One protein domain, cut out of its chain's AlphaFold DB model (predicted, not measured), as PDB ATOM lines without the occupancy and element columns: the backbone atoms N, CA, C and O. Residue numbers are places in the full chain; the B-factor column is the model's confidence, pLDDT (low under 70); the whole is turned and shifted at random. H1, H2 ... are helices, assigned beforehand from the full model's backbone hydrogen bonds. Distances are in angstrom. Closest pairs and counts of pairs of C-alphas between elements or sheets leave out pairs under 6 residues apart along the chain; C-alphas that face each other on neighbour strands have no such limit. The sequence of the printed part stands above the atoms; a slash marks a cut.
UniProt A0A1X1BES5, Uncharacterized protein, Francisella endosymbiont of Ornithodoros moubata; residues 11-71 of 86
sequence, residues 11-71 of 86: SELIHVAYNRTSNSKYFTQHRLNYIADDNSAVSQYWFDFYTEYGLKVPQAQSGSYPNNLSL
ATOM      1  N   SER A  11      34.041 -24.413  13.023       90.00
ATOM      2  CA  SER A  11      33.084 -23.557  12.317       90.00
ATOM      3  C   SER A  11      32.879 -23.978  10.861       90.00
ATOM      4  O   SER A  11      31.778 -23.836  10.339       90.00
ATOM      5  N   GLU A  12      33.876 -24.579  10.214       89.62
ATOM      6  CA  GLU A  12      33.735 -25.141   8.868       89.62
ATOM      7  C   GLU A  12      32.757 -26.320   8.825       89.62
ATOM      8  O   GLU A  12      31.908 -26.385   7.933       89.62
ATOM      9  N   LEU A  13      32.808 -27.202   9.829       91.62
ATOM     10  CA  LEU A  13      31.851 -28.295   9.979       91.62
ATOM     11  C   LEU A  13      30.406 -27.776  10.008       91.62
ATOM     12  O   LEU A  13      29.537 -28.362   9.363       91.62
ATOM     13  N   ILE A  14      30.153 -26.659  10.698       94.38
ATOM     14  CA  ILE A  14      28.822 -26.039  10.750       94.38
ATOM     15  C   ILE A  14      28.372 -25.577   9.360       94.38
ATOM     16  O   ILE A  14      27.248 -25.879   8.960       94.38
ATOM     17  N   HIS A  15      29.242 -24.918   8.585       93.31
ATOM     18  CA  HIS A  15      28.910 -24.541   7.206       93.31
ATOM     19  C   HIS A  15      28.592 -25.766   6.344       93.31
ATOM     20  O   HIS A  15      27.579 -25.771   5.648       93.31
ATOM     21  N   VAL A  16      29.426 -26.809   6.390       92.00
ATOM     22  CA  VAL A  16      29.220 -28.022   5.582       92.00
ATOM     23  C   VAL A  16      27.903 -28.708   5.944       92.00
ATOM     24  O   VAL A  16      27.133 -29.062   5.047       92.00
ATOM     25  N   ALA A  17      27.621 -28.869   7.239       94.62
ATOM     26  CA  ALA A  17      26.403 -29.512   7.718       94.62
ATOM     27  C   ALA A  17      25.149 -28.756   7.256       94.62
ATOM     28  O   ALA A  17      24.285 -29.350   6.607       94.62
ATOM     29  N   TYR A  18      25.085 -27.445   7.513       96.19
ATOM     30  CA  TYR A  18      23.916 -26.640   7.165       96.19
ATOM     31  C   TYR A  18      23.725 -26.524   5.660       96.19
ATOM     32  O   TYR A  18      22.601 -26.692   5.189       96.19
ATOM     33  N   ASN A  19      24.808 -26.332   4.900       95.25
ATOM     34  CA  ASN A  19      24.715 -26.236   3.448       95.25
ATOM     35  C   ASN A  19      24.156 -27.514   2.822       95.25
ATOM     36  O   ASN A  19      23.374 -27.453   1.871       95.25
ATOM     37  N   ARG A  20      24.539 -28.678   3.360       95.50
ATOM     38  CA  ARG A  20      24.037 -29.972   2.892       95.50
ATOM     39  C   ARG A  20      22.553 -30.148   3.194       95.50
ATOM     40  O   ARG A  20      21.826 -30.650   2.344       95.50
ATOM     41  N   THR A  21      22.095 -29.732   4.373       96.56
ATOM     42  CA  THR A  21      20.677 -29.837   4.756       96.56
ATOM     43  C   THR A  21      19.782 -28.803   4.079       96.56
ATOM     44  O   THR A  21      18.639 -29.111   3.763       96.56
ATOM     45  N   SER A  22      20.279 -27.586   3.836       95.88
ATOM     46  CA  SER A  22      19.511 -26.503   3.211       95.88
ATOM     47  C   SER A  22      19.663 -26.440   1.690       95.88
ATOM     48  O   SER A  22      19.062 -25.570   1.058       95.88
ATOM     49  N   ASN A  23      20.518 -27.294   1.115       94.62
ATOM     50  CA  ASN A  23      20.913 -27.298  -0.295       94.62
ATOM     51  C   ASN A  23      21.317 -25.902  -0.826       94.62
ATOM     52  O   ASN A  23      20.974 -25.509  -1.940       94.62
ATOM     53  N   SER A  24      21.989 -25.105   0.009       94.38
ATOM     54  CA  SER A  24      22.344 -23.705  -0.269       94.38
ATOM     55  C   SER A  24      23.514 -23.256   0.608       94.38
ATOM     56  O   SER A  24      23.851 -23.928   1.571       94.38
ATOM     57  N   LYS A  25      24.147 -22.112   0.311       93.69
ATOM     58  CA  LYS A  25      25.091 -21.484   1.254       93.69
ATOM     59  C   LYS A  25      24.290 -20.846   2.390       93.69
ATOM     60  O   LYS A  25      23.774 -19.745   2.221       93.69
ATOM     61  N   TYR A  26      24.129 -21.565   3.499       95.56
ATOM     62  CA  TYR A  26      23.213 -21.172   4.569       95.56
ATOM     63  C   TYR A  26      23.743 -20.003   5.403       95.56
ATOM     64  O   TYR A  26      23.035 -19.017   5.593       95.56
ATOM     65  N   PHE A  27      24.989 -20.121   5.870       95.06
ATOM     66  CA  PHE A  27      25.700 -19.082   6.615       95.06
ATOM     67  C   PHE A  27      26.693 -18.345   5.721       95.06
ATOM     68  O   PHE A  27      27.281 -18.926   4.797       95.06
ATOM     69  N   THR A  28      26.931 -17.082   6.051       93.56
ATOM     70  CA  THR A  28      27.862 -16.195   5.357       93.56
ATOM     71  C   THR A  28      29.303 -16.604   5.631       93.56
ATOM     72  O   THR A  28      29.707 -16.809   6.772       93.56
ATOM     73  N   GLN A  29      30.105 -16.733   4.574       91.62
ATOM     74  CA  GLN A  29      31.553 -16.885   4.713       91.62
ATOM     75  C   GLN A  29      32.230 -15.517   4.752       91.62
ATOM     76  O   GLN A  29      31.792 -14.572   4.095       91.62
ATOM     77  N   HIS A  30      33.335 -15.429   5.486       90.88
ATOM     78  CA  HIS A  30      34.102 -14.200   5.657       90.88
ATOM     79  C   HIS A  30      35.538 -14.386   5.177       90.88
ATOM     80  O   HIS A  30      36.032 -15.508   5.061       90.88
ATOM     81  N   ARG A  31      36.221 -13.272   4.892       91.75
ATOM     82  CA  ARG A  31      37.651 -13.310   4.582       91.75
ATOM     83  C   ARG A  31      38.431 -13.675   5.833       91.75
ATOM     84  O   ARG A  31      38.292 -13.018   6.863       91.75
ATOM     85  N   LEU A  32      39.255 -14.703   5.713       91.06
ATOM     86  CA  LEU A  32      40.138 -15.122   6.782       91.06
ATOM     87  C   LEU A  32      41.222 -14.059   7.029       91.06
ATOM     88  O   LEU A  32      41.781 -13.502   6.081       91.06
ATOM     89  N   ASN A  33      41.507 -13.785   8.297       91.69
ATOM     90  CA  ASN A  33      42.520 -12.856   8.757       91.69
ATOM     91  C   ASN A  33      43.486 -13.538   9.739       91.69
ATOM     92  O   ASN A  33      43.097 -13.979  10.816       91.69
ATOM     93  N   TYR A  34      44.752 -13.583   9.349       92.62
ATOM     94  CA  TYR A  34      45.890 -14.132  10.080       92.62
ATOM     95  C   TYR A  34      46.977 -13.066  10.301       92.62
ATOM     96  O   TYR A  34      48.120 -13.404  10.616       92.62
ATOM     97  N   ILE A  35      46.640 -11.788  10.089       93.69
ATOM     98  CA  ILE A  35      47.511 -10.645  10.376       93.69
ATOM     99  C   ILE A  35      47.793 -10.599  11.885       93.69
ATOM    100  O   ILE A  35      46.912 -10.901  12.688       93.69
ATOM    101  N   ALA A  36      49.033 -10.283  12.252       90.75
ATOM    102  CA  ALA A  36      49.452 -10.088  13.634       90.75
ATOM    103  C   ALA A  36      48.733  -8.895  14.287       90.75
ATOM    104  O   ALA A  36      48.264  -7.987  13.602       90.75
ATOM    105  N   ASP A  37      48.682  -8.869  15.619       89.00
ATOM    106  CA  ASP A  37      47.954  -7.834  16.369       89.00
ATOM    107  C   ASP A  37      48.486  -6.409  16.115       89.00
ATOM    108  O   ASP A  37      47.744  -5.433  16.224       89.00
ATOM    109  N   ASP A  38      49.759  -6.281  15.728       90.88
ATOM    110  CA  ASP A  38      50.402  -5.014  15.362       90.88
ATOM    111  C   ASP A  38      50.080  -4.532  13.933       90.88
ATOM    112  O   ASP A  38      50.568  -3.488  13.502       90.88
ATOM    113  N   ASN A  39      49.247  -5.274  13.197       85.50
ATOM    114  CA  ASN A  39      48.854  -5.012  11.811       85.50
ATOM    115  C   ASN A  39      50.010  -4.952  10.794       85.50
ATOM    116  O   ASN A  39      49.827  -4.421   9.697       85.50
ATOM    117  N   SER A  40      51.185  -5.495  11.116       86.62
ATOM    118  CA  SER A  40      52.363  -5.398  10.243       86.62
ATOM    119  C   SER A  40      52.323  -6.377   9.063       86.62
ATOM    120  O   SER A  40      52.578  -5.999   7.919       86.62
ATOM    121  N   ALA A  41      52.004  -7.643   9.335       92.44
ATOM    122  CA  ALA A  41      52.012  -8.740   8.370       92.44
ATOM    123  C   ALA A  41      51.227  -9.951   8.899       92.44
ATOM    124  O   ALA A  41      50.759  -9.963  10.036       92.44
ATOM    125  N   VAL A  42      51.096 -11.000   8.080       93.69
ATOM    126  CA  VAL A  42      50.637 -12.315   8.559       93.69
ATOM    127  C   VAL A  42      51.587 -12.807   9.656       93.69
ATOM    128  O   VAL A  42      52.802 -12.769   9.480       93.69
ATOM    129  N   SER A  43      51.032 -13.258  10.783       94.50
ATOM    130  CA  SER A  43      51.821 -13.696  11.940       94.50
ATOM    131  C   SER A  43      52.730 -14.879  11.598       94.50
ATOM    132  O   SER A  43      52.292 -15.850  10.972       94.50
ATOM    133  N   GLN A  44      53.980 -14.821  12.069       94.12
ATOM    134  CA  GLN A  44      54.973 -15.880  11.870       94.12
ATOM    135  C   GLN A  44      54.488 -17.230  12.410       94.12
ATOM    136  O   GLN A  44      54.667 -18.246  11.749       94.12
ATOM    137  N   TYR A  45      53.765 -17.227  13.536       93.81
ATOM    138  CA  TYR A  45      53.148 -18.435  14.092       93.81
ATOM    139  C   TYR A  45      52.288 -19.170  13.056       93.81
ATOM    140  O   TYR A  45      52.380 -20.387  12.913       93.81
ATOM    141  N   TRP A  46      51.459 -18.437  12.305       93.75
ATOM    142  CA  TRP A  46      50.604 -19.041  11.286       93.75
ATOM    143  C   TRP A  46      51.409 -19.527  10.085       93.75
ATOM    144  O   TRP A  46      51.078 -20.575   9.534       93.75
ATOM    145  N   PHE A  47      52.463 -18.810   9.689       94.12
ATOM    146  CA  PHE A  47      53.361 -19.285   8.639       94.12
ATOM    147  C   PHE A  47      54.022 -20.605   9.011       94.12
ATOM    148  O   PHE A  47      53.945 -21.546   8.220       94.12
ATOM    149  N   ASP A  48      54.608 -20.691  10.202       95.00
ATOM    150  CA  ASP A  48      55.291 -21.893  10.680       95.00
ATOM    151  C   ASP A  48      54.299 -23.055  10.761       95.00
ATOM    152  O   ASP A  48      54.490 -24.096  10.132       95.00
ATOM    153  N   PHE A  49      53.157 -22.817  11.412       92.88
ATOM    154  CA  PHE A  49      52.117 -23.819  11.595       92.88
ATOM    155  C   PHE A  49      51.568 -24.367  10.271       92.88
ATOM    156  O   PHE A  49      51.417 -25.573  10.136       92.88
ATOM    157  N   TYR A  50      51.264 -23.532   9.270       92.00
ATOM    158  CA  TYR A  50      50.777 -24.034   7.972       92.00
ATOM    159  C   TYR A  50      51.889 -24.707   7.152       92.00
ATOM    160  O   TYR A  50      51.615 -25.671   6.426       92.00
ATOM    161  N   THR A  51      53.133 -24.245   7.296       93.06
ATOM    162  CA  THR A  51      54.304 -24.804   6.604       93.06
ATOM    163  C   THR A  51      54.622 -26.221   7.075       93.06
ATOM    164  O   THR A  51      54.966 -27.058   6.241       93.06
ATOM    165  N   GLU A  52      54.413 -26.540   8.357       92.88
ATOM    166  CA  GLU A  52      54.530 -27.912   8.887       92.88
ATOM    167  C   GLU A  52      53.637 -28.923   8.145       92.88
ATOM    168  O   GLU A  52      53.977 -30.100   8.036       92.88
ATOM    169  N   TYR A  53      52.521 -28.463   7.573       89.06
ATOM    170  CA  TYR A  53      51.613 -29.282   6.762       89.06
ATOM    171  C   TYR A  53      51.847 -29.140   5.248       89.06
ATOM    172  O   TYR A  53      51.073 -29.683   4.459       89.06
ATOM    173  N   GLY A  54      52.879 -28.407   4.817       91.12
ATOM    174  CA  GLY A  54      53.146 -28.117   3.403       91.12
ATOM    175  C   GLY A  54      52.093 -27.213   2.751       91.12
ATOM    176  O   GLY A  54      51.902 -27.257   1.534       91.12
ATOM    177  N   LEU A  55      51.376 -26.419   3.551       90.25
ATOM    178  CA  LEU A  55      50.276 -25.567   3.109       90.25
ATOM    179  C   LEU A  55      50.651 -24.084   3.190       90.25
ATOM    180  O   LEU A  55      51.532 -23.671   3.936       90.25
ATOM    181  N   LYS A  56      49.935 -23.259   2.422       92.69
ATOM    182  CA  LYS A  56      50.014 -21.797   2.525       92.69
ATOM    183  C   LYS A  56      48.971 -21.290   3.516       92.69
ATOM    184  O   LYS A  56      47.855 -21.807   3.544       92.69
ATOM    185  N   VAL A  57      49.305 -20.234   4.259       93.06
ATOM    186  CA  VAL A  57      48.332 -19.529   5.105       93.06
ATOM    187  C   VAL A  57      47.212 -18.972   4.214       93.06
ATOM    188  O   VAL A  57      47.506 -18.224   3.276       93.06
ATOM    189  N   PRO A  58      45.931 -19.289   4.472       91.75
ATOM    190  CA  PRO A  58      44.821 -18.880   3.617       91.75
ATOM    191  C   PRO A  58      44.368 -17.442   3.927       91.75
ATOM    192  O   PRO A  58      43.181 -17.173   4.099       91.75
ATOM    193  N   GLN A  59      45.314 -16.503   4.008       93.88
ATOM    194  CA  GLN A  59      45.033 -15.085   4.240       93.88
ATOM    195  C   GLN A  59      44.101 -14.534   3.157       93.88
ATOM    196  O   GLN A  59      44.311 -14.764   1.965       93.88
ATOM    197  N   ALA A  60      43.081 -13.784   3.582       92.19
ATOM    198  CA  ALA A  60      42.059 -13.157   2.747       92.19
ATOM    199  C   ALA A  60      41.190 -14.113   1.904       92.19
ATOM    200  O   ALA A  60      40.308 -13.645   1.178       92.19
ATOM    201  N   GLN A  61      41.379 -15.432   2.016       91.75
ATOM    202  CA  GLN A  61      40.517 -16.415   1.363       91.75
ATOM    203  C   GLN A  61      39.154 -16.495   2.055       91.75
ATOM    204  O   GLN A  61      39.011 -16.134   3.224       91.75
ATOM    205  N   SER A  62      38.143 -16.966   1.325       90.12
ATOM    206  CA  SER A  62      36.812 -17.210   1.886       90.12
ATOM    207  C   SER A  62      36.869 -18.380   2.865       90.12
ATOM    208  O   SER A  62      37.324 -19.464   2.505       90.12
ATOM    209  N   GLY A  63      36.382 -18.179   4.083       87.94
ATOM    210  CA  GLY A  63      36.355 -19.205   5.114       87.94
ATOM    211  C   GLY A  63      35.404 -18.851   6.246       87.94
ATOM    212  O   GLY A  63      34.470 -18.062   6.078       87.94
ATOM    213  N   SER A  64      35.623 -19.465   7.404       84.00
ATOM    214  CA  SER A  64      34.780 -19.289   8.579       84.00
ATOM    215  C   SER A  64      35.633 -19.082   9.824       84.00
ATOM    216  O   SER A  64      36.616 -19.785  10.028       84.00
ATOM    217  N   TYR A  65      35.223 -18.162  10.694       87.69
ATOM    218  CA  TYR A  65      35.696 -18.092  12.074       87.69
ATOM    219  C   TYR A  65      34.508 -18.291  13.005       87.69
ATOM    220  O   TYR A  65      33.451 -17.725  12.723       87.69
ATOM    221  N   PRO A  66      34.664 -18.997  14.138       88.62
ATOM    222  CA  PRO A  66      33.588 -19.129  15.118       88.62
ATOM    223  C   PRO A  66      33.016 -17.775  15.550       88.62
ATOM    224  O   PRO A  66      31.805 -17.637  15.683       88.62
ATOM    225  N   ASN A  67      33.882 -16.765  15.695       88.00
ATOM    226  CA  ASN A  67      33.485 -15.416  16.086       88.00
ATOM    227  C   ASN A  67      32.671 -14.679  15.010       88.00
ATOM    228  O   ASN A  67      31.792 -13.899  15.336       88.00
ATOM    229  N   ASN A  68      32.944 -14.908  13.724       89.12
ATOM    230  CA  ASN A  68      32.138 -14.318  12.653       89.12
ATOM    231  C   ASN A  68      30.823 -15.077  12.481       89.12
ATOM    232  O   ASN A  68      29.773 -14.463  12.329       89.12
ATOM    233  N   LEU A  69      30.885 -16.409  12.545       92.00
ATOM    234  CA  LEU A  69      29.718 -17.271  12.433       92.00
ATOM    235  C   LEU A  69      28.685 -16.934  13.513       92.00
ATOM    236  O   LEU A  69      27.512 -16.797  13.191       92.00
ATOM    237  N   SER A  70      29.106 -16.723  14.766       91.81
ATOM    238  CA  SER A  70      28.196 -16.353  15.863       91.81
ATOM    239  C   SER A  70      27.466 -15.018  15.652       91.81
ATOM    240  O   SER A  70      26.455 -14.760  16.309       91.81
ATOM    241  N   LEU A  71      27.952 -14.175  14.738       91.75
ATOM    242  CA  LEU A  71      27.362 -12.880  14.410       91.75
ATOM    243  C   LEU A  71      26.442 -12.921  13.186       91.75
ATOM    244  O   LEU A  71      25.777 -11.918  12.930       91.75
TER     245      LEU A  71
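What this domain is: This is residues 11 to 71 of the 86 residues of an uncharacterized protein of Francisella endosymbiont of Ornithodoros moubata (UniProt A0A1X1BES5). Little regular structure is present: two helices, H1 and H2, lie far apart at opposite ends of the long axis, joined by an extended unnamed stretch, residues 23 to 43. A second such stretch, residues 52 to 65, folds back from H2 to the short H3, near H1. The printed part has 61 residues, 24 of them in the three named helices, H1, H2, H3 in chain order, with no named strand: all helix. It is loose, with a radius of gyration of the C-alphas of 13.7 A, spanning 38 by 26 by 14 A.

Where its parts are: H1, residues 11 to 22, begins at C-alpha 11 (33.084, -23.557, 12.317) and is 16.6 A long. H2, residues 44 to 51, is 10.4 A long. H3, residues 66 to 69, ends at C-alpha 69 (29.718, -17.271, 12.433) and is 5.1 A long.

How they stand to each other: H1 and H3 are close but not clearly touching; their closest C-alphas, Ser 11 and Pro 66, are 5.3 A apart. H2 is apart from both. Residues 30 to 31 pair antiparallel with residues 62 to 63. In H1 and H2 every O i to N i+4 pair is within hydrogen-bond range; H3 is too short for one.

The domain as a whole: The farthest C-alphas, Thr 21 and Ser 40, are 40.4 A apart. Both links are long, the printed part has no cut, and no printed residue is under 70 in pLDDT.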